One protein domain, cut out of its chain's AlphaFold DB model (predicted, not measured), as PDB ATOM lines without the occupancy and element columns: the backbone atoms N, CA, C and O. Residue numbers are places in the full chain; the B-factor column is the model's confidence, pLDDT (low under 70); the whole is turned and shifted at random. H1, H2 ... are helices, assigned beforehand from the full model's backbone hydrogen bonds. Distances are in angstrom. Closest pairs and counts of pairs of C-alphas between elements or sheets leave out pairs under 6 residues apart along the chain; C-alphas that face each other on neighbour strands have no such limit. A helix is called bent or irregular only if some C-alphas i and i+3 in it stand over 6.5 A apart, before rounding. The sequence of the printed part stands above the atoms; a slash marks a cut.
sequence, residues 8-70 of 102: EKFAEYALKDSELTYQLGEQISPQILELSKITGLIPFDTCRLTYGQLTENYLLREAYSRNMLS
ATOM      1  N   GLU A   8     137.532 285.930 265.226       91.31
ATOM      2  CA  GLU A   8     137.171 284.755 265.991       91.31
ATOM      3  C   GLU A   8     137.952 283.520 265.519       91.31
ATOM      4  O   GLU A   8     138.538 282.816 266.339       91.31
ATOM      5  N   LYS A   9     138.063 283.303 264.202       92.94
ATOM      6  CA  LYS A   9     138.843 282.181 263.650       92.94
ATOM      7  C   LYS A   9     140.340 282.346 263.882       92.94
ATOM      8  O   LYS A   9     141.030 281.364 264.139       92.94
ATOM      9  N   PHE A  10     140.856 283.572 263.803       93.50
ATOM     10  CA  PHE A  10     142.262 283.833 264.124       93.50
ATOM     11  C   PHE A  10     142.558 283.615 265.610       93.50
ATOM     12  O   PHE A  10     143.607 283.068 265.946       93.50
ATOM     13  N   ALA A  11     141.634 284.003 266.491       95.25
ATOM     14  CA  ALA A  11     141.754 283.766 267.923       95.25
ATOM     15  C   ALA A  11     141.731 282.264 268.253       95.25
ATOM     16  O   ALA A  11     142.567 281.802 269.027       95.25
ATOM     17  N   GLU A  12     140.837 281.491 267.627       96.38
ATOM     18  CA  GLU A  12     140.777 280.032 267.782       96.38
ATOM     19  C   GLU A  12     142.066 279.352 267.291       96.38
ATOM     20  O   GLU A  12     142.631 278.508 267.989       96.38
ATOM     21  N   TYR A  13     142.589 279.776 266.137       96.00
ATOM     22  CA  TYR A  13     143.863 279.290 265.607       96.00
ATOM     23  C   TYR A  13     145.033 279.575 266.567       96.00
ATOM     24  O   TYR A  13     145.793 278.669 266.908       96.00
ATOM     25  N   ALA A  14     145.157 280.811 267.063       96.88
ATOM     26  CA  ALA A  14     146.228 281.191 267.987       96.88
ATOM     27  C   ALA A  14     146.129 280.466 269.343       96.88
ATOM     28  O   ALA A  14     147.151 280.114 269.946       96.88
ATOM     29  N   LEU A  15     144.904 280.211 269.819       97.81
ATOM     30  CA  LEU A  15     144.667 279.389 271.003       97.81
ATOM     31  C   LEU A  15     145.159 277.960 270.771       97.81
ATOM     32  O   LEU A  15     145.842 277.406 271.634       97.81
ATOM     33  N   LYS A  16     144.874 277.389 269.595       98.19
ATOM     34  CA  LYS A  16     145.321 276.038 269.263       98.19
ATOM     35  C   LYS A  16     146.843 275.933 269.183       98.19
ATOM     36  O   LYS A  16     147.404 274.992 269.741       98.19
ATOM     37  N   ASP A  17     147.515 276.908 268.575       98.38
ATOM     38  CA  ASP A  17     148.984 276.964 268.531       98.38
ATOM     39  C   ASP A  17     149.595 277.026 269.940       98.38
ATOM     40  O   ASP A  17     150.585 276.346 270.227       98.38
ATOM     41  N   SER A  18     148.980 277.787 270.850       98.31
ATOM     42  CA  SER A  18     149.420 277.882 272.248       98.31
ATOM     43  C   SER A  18     149.227 276.561 273.003       98.31
ATOM     44  O   SER A  18     150.127 276.124 273.722       98.31
ATOM     45  N   GLU A  19     148.086 275.892 272.805       98.56
ATOM     46  CA  GLU A  19     147.785 274.577 273.386       98.56
ATOM     47  C   GLU A  19     148.790 273.511 272.917       98.56
ATOM     48  O   GLU A  19     149.368 272.794 273.735       98.56
ATOM     49  N   LEU A  20     149.043 273.437 271.607       98.50
ATOM     50  CA  LEU A  20     149.993 272.487 271.021       98.50
ATOM     51  C   LEU A  20     151.427 272.767 271.477       98.50
ATOM     52  O   LEU A  20     152.163 271.841 271.816       98.50
ATOM     53  N   THR A  21     151.822 274.042 271.531       98.31
ATOM     54  CA  THR A  21     153.145 274.448 272.025       98.31
ATOM     55  C   THR A  21     153.343 274.021 273.476       98.31
ATOM     56  O   THR A  21     154.406 273.504 273.821       98.31
ATOM     57  N   TYR A  22     152.321 274.181 274.320       98.44
ATOM     58  CA  TYR A  22     152.361 273.726 275.707       98.44
ATOM     59  C   TYR A  22     152.505 272.199 275.802       98.44
ATOM     60  O   TYR A  22     153.402 271.710 276.486       98.44
ATOM     61  N   GLN A  23     151.697 271.442 275.051       98.44
ATOM     62  CA  GLN A  23     151.760 269.974 275.033       98.44
ATOM     63  C   GLN A  23     153.125 269.449 274.563       98.44
ATOM     64  O   GLN A  23     153.669 268.522 275.162       98.44
ATOM     65  N   LEU A  24     153.714 270.056 273.528       98.25
ATOM     66  CA  LEU A  24     155.074 269.734 273.085       98.25
ATOM     67  C   LEU A  24     156.112 270.097 274.152       98.25
ATOM     68  O   LEU A  24     157.030 269.319 274.418       98.25
ATOM     69  N   GLY A  25     155.950 271.260 274.787       97.81
ATOM     70  CA  GLY A  25     156.791 271.720 275.887       97.81
ATOM     71  C   GLY A  25     156.852 270.712 277.034       97.81
ATOM     72  O   GLY A  25     157.949 270.391 277.487       97.81
ATOM     73  N   GLU A  26     155.717 270.149 277.444       98.12
ATOM     74  CA  GLU A  26     155.641 269.118 278.491       98.12
ATOM     75  C   GLU A  26     156.436 267.847 278.134       98.12
ATOM     76  O   GLU A  26     157.056 267.240 279.004       98.12
ATOM     77  N   GLN A  27     156.483 267.457 276.854       97.50
ATOM     78  CA  GLN A  27     157.222 266.265 276.410       97.50
ATOM     79  C   GLN A  27     158.729 266.514 276.241       97.50
ATOM     80  O   GLN A  27     159.552 265.629 276.493       97.50
ATOM     81  N   ILE A  28     159.107 267.714 275.794       97.31
ATOM     82  CA  ILE A  28     160.498 268.051 275.458       97.31
ATOM     83  C   ILE A  28     161.261 268.560 276.689       97.31
ATOM     84  O   ILE A  28     162.450 268.273 276.844       97.31
ATOM     85  N   SER A  29     160.598 269.279 277.599       97.12
ATOM     86  CA  SER A  29     161.248 269.892 278.767       97.12
ATOM     87  C   SER A  29     161.985 268.887 279.664       97.12
ATOM     88  O   SER A  29     163.134 269.170 280.011       97.12
ATOM     89  N   PRO A  30     161.432 267.700 279.994       97.56
ATOM     90  CA  PRO A  30     162.155 266.692 280.770       97.56
ATOM     91  C   PRO A  30     163.467 266.262 280.105       97.56
ATOM     92  O   PRO A  30     164.488 266.136 280.776       97.56
ATOM     93  N   GLN A  31     163.477 266.116 278.776       96.69
ATOM     94  CA  GLN A  31     164.677 265.740 278.022       96.69
ATOM     95  C   GLN A  31     165.743 266.840 278.080       96.69
ATOM     96  O   GLN A  31     166.921 266.550 278.289       96.69
ATOM     97  N   ILE A  32     165.335 268.110 277.959       97.50
ATOM     98  CA  ILE A  32     166.243 269.257 278.104       97.50
ATOM     99  C   ILE A  32     166.844 269.287 279.517       97.50
ATOM    100  O   ILE A  32     168.045 269.519 279.665       97.50
ATOM    101  N   LEU A  33     166.040 269.029 280.552       98.00
ATOM    102  CA  LEU A  33     166.507 268.997 281.939       98.00
ATOM    103  C   LEU A  33     167.506 267.858 282.186       98.00
ATOM    104  O   LEU A  33     168.519 268.076 282.849       98.00
ATOM    105  N   GLU A  34     167.276 266.670 281.629       97.62
ATOM    106  CA  GLU A  34     168.228 265.560 281.748       97.62
ATOM    107  C   GLU A  34     169.539 265.842 281.005       97.62
ATOM    108  O   GLU A  34     170.624 265.666 281.563       97.62
ATOM    109  N   LEU A  35     169.472 266.384 279.787       97.06
ATOM    110  CA  LEU A  35     170.667 266.810 279.057       97.06
ATOM    111  C   LEU A  35     171.437 267.907 279.807       97.06
ATOM    112  O   LEU A  35     172.671 267.900 279.818       97.06
ATOM    113  N   SER A  36     170.733 268.823 280.473       97.50
ATOM    114  CA  SER A  36     171.319 269.865 281.321       97.50
ATOM    115  C   SER A  36     172.080 269.251 282.503       97.50
ATOM    116  O   SER A  36     173.257 269.566 282.702       97.50
ATOM    117  N   LYS A  37     171.489 268.282 283.215       96.25
ATOM    118  CA  LYS A  37     172.160 267.546 284.306       96.25
ATOM    119  C   LYS A  37     173.404 266.796 283.824       96.25
ATOM    120  O   LYS A  37     174.450 266.838 284.479       96.25
ATOM    121  N   ILE A  38     173.318 266.126 282.674       95.94
ATOM    122  CA  ILE A  38     174.435 265.356 282.111       95.94
ATOM    123  C   ILE A  38     175.567 266.288 281.685       95.94
ATOM    124  O   ILE A  38     176.714 266.051 282.042       95.94
ATOM    125  N   THR A  39     175.267 267.356 280.951       95.94
ATOM    126  CA  THR A  39     176.293 268.249 280.383       95.94
ATOM    127  C   THR A  39     176.833 269.269 281.385       95.94
ATOM    128  O   THR A  39     177.929 269.787 281.191       95.94
ATOM    129  N   GLY A  40     176.103 269.536 282.474       94.75
ATOM    130  CA  GLY A  40     176.439 270.573 283.452       94.75
ATOM    131  C   GLY A  40     176.131 271.997 282.975       94.75
ATOM    132  O   GLY A  40     176.641 272.950 283.555       94.75
ATOM    133  N   LEU A  41     175.325 272.140 281.921       96.81
ATOM    134  CA  LEU A  41     174.877 273.422 281.375       96.81
ATOM    135  C   LEU A  41     173.484 273.775 281.884       96.81
ATOM    136  O   LEU A  41     172.737 272.897 282.305       96.81
ATOM    137  N   ILE A  42     173.102 275.047 281.804       97.56
ATOM    138  CA  ILE A  42     171.722 275.460 282.081       97.56
ATOM    139  C   ILE A  42     170.785 275.027 280.938       97.56
ATOM    140  O   ILE A  42     171.210 275.024 279.780       97.56
ATOM    141  N   PRO A  43     169.493 274.751 281.208       97.12
ATOM    142  CA  PRO A  43     168.537 274.309 280.185       97.12
ATOM    143  C   PRO A  43     168.463 275.223 278.953       97.12
ATOM    144  O   PRO A  43     168.283 274.749 277.834       97.12
ATOM    145  N   PHE A  44     168.647 276.533 279.155       97.19
ATOM    146  CA  PHE A  44     168.655 277.536 278.090       97.19
ATOM    147  C   PHE A  44     169.757 277.304 277.046       97.19
ATOM    148  O   PHE A  44     169.501 277.462 275.850       97.19
ATOM    149  N   ASP A  45     170.958 276.927 277.488       97.06
ATOM    150  CA  ASP A  45     172.087 276.633 276.603       97.06
ATOM    151  C   ASP A  45     171.954 275.227 276.022       97.06
ATOM    152  O   ASP A  45     172.182 275.012 274.830       97.06
ATOM    153  N   THR A  46     171.515 274.270 276.843       96.75
ATOM    154  CA  THR A  46     171.347 272.872 276.442       96.75
ATOM    155  C   THR A  46     170.450 272.713 275.214       96.75
ATOM    156  O   THR A  46     170.766 271.912 274.341       96.75
ATOM    157  N   CYS A  47     169.365 273.485 275.103       96.00
ATOM    158  CA  CYS A  47     168.449 273.390 273.963       96.00
ATOM    159  C   CYS A  47     168.920 274.127 272.694       96.00
ATOM    160  O   CYS A  47     168.287 273.991 271.649       96.00
ATOM    161  N   ARG A  48     170.004 274.914 272.763       96.38
ATOM    162  CA  ARG A  48     170.495 275.751 271.650       96.38
ATOM    163  C   ARG A  48     171.853 275.321 271.105       96.38
ATOM    164  O   ARG A  48     172.174 275.634 269.960       96.38
ATOM    165  N   LEU A  49     172.668 274.648 271.912       97.00
ATOM    166  CA  LEU A  49     173.984 274.177 271.495       97.00
ATOM    167  C   LEU A  49     173.892 272.908 270.641       97.00
ATOM    168  O   LEU A  49     173.008 272.072 270.803       97.00
ATOM    169  N   THR A  50     174.862 272.738 269.745       97.25
ATOM    170  CA  THR A  50     174.988 271.511 268.947       97.25
ATOM    171  C   THR A  50     175.397 270.322 269.822       97.25
ATOM    172  O   THR A  50     176.116 270.488 270.809       97.25
ATOM    173  N   TYR A  51     175.049 269.095 269.420       96.00
ATOM    174  CA  TYR A  51     175.461 267.881 270.142       96.00
ATOM    175  C   TYR A  51     176.982 267.765 270.340       96.00
ATOM    176  O   TYR A  51     177.437 267.282 271.378       96.00
ATOM    177  N   GLY A  52     177.785 268.259 269.391       96.25
ATOM    178  CA  GLY A  52     179.241 268.327 269.544       96.25
ATOM    179  C   GLY A  52     179.675 269.247 270.692       96.25
ATOM    180  O   GLY A  52     180.529 268.868 271.488       96.25
ATOM    181  N   GLN A  53     179.045 270.417 270.830       96.00
ATOM    182  CA  GLN A  53     179.304 271.347 271.937       96.00
ATOM    183  C   GLN A  53     178.785 270.814 273.279       96.00
ATOM    184  O   GLN A  53     179.450 270.992 274.297       96.00
ATOM    185  N   LEU A  54     177.632 270.136 273.297       97.31
ATOM    186  CA  LEU A  54     177.130 269.450 274.495       97.31
ATOM    187  C   LEU A  54     178.137 268.392 274.973       97.31
ATOM    188  O   LEU A  54     178.494 268.352 276.151       97.31
ATOM    189  N   THR A  55     178.665 267.602 274.037       96.88
ATOM    190  CA  THR A  55     179.681 266.578 274.316       96.88
ATOM    191  C   THR A  55     180.994 267.207 274.794       96.88
ATOM    192  O   THR A  55     181.590 266.715 275.748       96.88
ATOM    193  N   GLU A  56     181.438 268.318 274.194       96.00
ATOM    194  CA  GLU A  56     182.622 269.066 274.649       96.00
ATOM    195  C   GLU A  56     182.468 269.526 276.108       96.00
ATOM    196  O   GLU A  56     183.379 269.310 276.903       96.00
ATOM    197  N   ASN A  57     181.315 270.084 276.494       96.19
ATOM    198  CA  ASN A  57     181.061 270.517 277.876       96.19
ATOM    199  C   ASN A  57     181.050 269.350 278.868       96.19
ATOM    200  O   ASN A  57     181.682 269.435 279.923       96.19
ATOM    201  N   TYR A  58     180.412 268.236 278.501       97.00
ATOM    202  CA  TYR A  58     180.467 267.009 279.294       97.00
ATOM    203  C   TYR A  58     181.919 266.549 279.521       97.00
ATOM    204  O   TYR A  58     182.328 266.307 280.656       97.00
ATOM    205  N   LEU A  59     182.727 266.497 278.456       96.62
ATOM    206  CA  LEU A  59     184.133 266.090 278.536       96.62
ATOM    207  C   LEU A  59     184.987 267.064 279.356       96.62
ATOM    208  O   LEU A  59     185.893 266.623 280.056       96.62
ATOM    209  N   LEU A  60     184.713 268.370 279.297       95.75
ATOM    210  CA  LEU A  60     185.394 269.367 280.128       95.75
ATOM    211  C   LEU A  60     185.106 269.150 281.615       95.75
ATOM    212  O   LEU A  60     186.031 269.193 282.427       95.75
ATOM    213  N   ARG A  61     183.847 268.871 281.965       94.88
ATOM    214  CA  ARG A  61     183.449 268.564 283.343       94.88
ATOM    215  C   ARG A  61     184.123 267.290 283.855       94.88
ATOM    216  O   ARG A  61     184.658 267.287 284.961       94.88
ATOM    217  N   GLU A  62     184.146 266.239 283.038       96.12
ATOM    218  CA  GLU A  62     184.834 264.980 283.357       96.12
ATOM    219  C   GLU A  62     186.356 265.139 283.456       96.12
ATOM    220  O   GLU A  62     186.997 264.533 284.312       96.12
ATOM    221  N   ALA A  63     186.965 265.963 282.602       96.88
ATOM    222  CA  ALA A  63     188.393 266.247 282.691       96.88
ATOM    223  C   ALA A  63     188.724 266.938 284.020       96.88
ATOM    224  O   ALA A  63     189.676 266.545 284.689       96.88
ATOM    225  N   TYR A  64     187.906 267.907 284.440       95.75
ATOM    226  CA  TYR A  64     188.068 268.565 285.733       95.75
ATOM    227  C   TYR A  64     187.916 267.587 286.908       95.75
ATOM    228  O   TYR A  64     188.787 267.553 287.777       95.75
ATOM    229  N   SER A  65     186.877 266.740 286.916       95.88
ATOM    230  CA  SER A  65     186.654 265.767 288.003       95.88
ATOM    231  C   SER A  65     187.785 264.741 288.133       95.88
ATOM    232  O   SER A  65     188.086 264.280 289.233       95.88
ATOM    233  N   ARG A  66     188.457 264.421 287.022       97.56
ATOM    234  CA  ARG A  66     189.603 263.499 286.964       97.56
ATOM    235  C   ARG A  66     190.960 264.193 287.093       97.56
ATOM    236  O   ARG A  66     191.985 263.540 286.908       97.56
ATOM    237  N   ASN A  67     190.986 265.496 287.380       97.06
ATOM    238  CA  ASN A  67     192.204 266.306 287.458       97.06
ATOM    239  C   ASN A  67     193.072 266.223 286.178       97.06
ATOM    240  O   ASN A  67     194.301 266.163 286.224       97.06
ATOM    241  N   MET A  68     192.416 266.182 285.015       97.38
ATOM    242  CA  MET A  68     193.034 266.144 283.693       97.38
ATOM    243  C   MET A  68     193.042 267.533 283.053       97.38
ATOM    244  O   MET A  68     192.031 268.237 283.025       97.38
ATOM    245  N   LEU A  69     194.170 267.905 282.446       95.44
ATOM    246  CA  LEU A  69     194.265 269.139 281.674       95.44
ATOM    247  C   LEU A  69     193.540 268.988 280.329       95.44
ATOM    248  O   LEU A  69     193.922 268.169 279.489       95.44
ATOM    249  N   SER A  70     192.519 269.816 280.107       94.06
ATOM    250  CA  SER A  70     191.823 269.860 278.822       94.06
ATOM    251  C   SER A  70     192.712 270.434 277.716       94.06
ATOM    252  O   SER A  70     193.524 271.335 277.931       94.06
TER     253      SER A  70
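This is residues 8 to 70 of the 102 residues of the protein "DNA-directed DNA polymerase" of Haloredivivus sp. (strain G17) (UniProt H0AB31). The bent helix H1 reaches out as a long free arm, residues 8 to 27, from a small head where its second arm meets short H2 and longer H3. The printed part has 63 residues with three named helices, H1 to H3 in chain order, and is all helix. It is extended, a rod spanning 62 by 16 by 13 A, with a radius of gyration of the C-alphas of 17.6 A.

Start at H1, residues 8 to 39, assigned as one helix by its hydrogen bonds but bent, with C-alphas 27 and 30 6.6 A apart; its arms H1a, residues 8 to 27, and H1b, residues 30 to 39, stand at a steep tilt of 44 degrees. H1b touches H2, residues 43 to 46, closest at the C-alphas of Ser 36 and Pro 43, 5.4 A. H1b touches H3, residues 51 to 65, closest at the C-alphas of Thr 39 and Tyr 58, 4.5 A. Every O i to N i+4 pair is within hydrogen-bond range in H1a, H1b and H3; H2 is too short for one.

Find C-alpha 8 at (137.171, 284.755, 265.991); H1a runs 29.2 A from there. H3 runs 21.2 A to C-alpha 65 at (186.654, 265.767, 288.003).

The printed part has no cut, both links are tight, and no printed residue is under 70 in pLDDT.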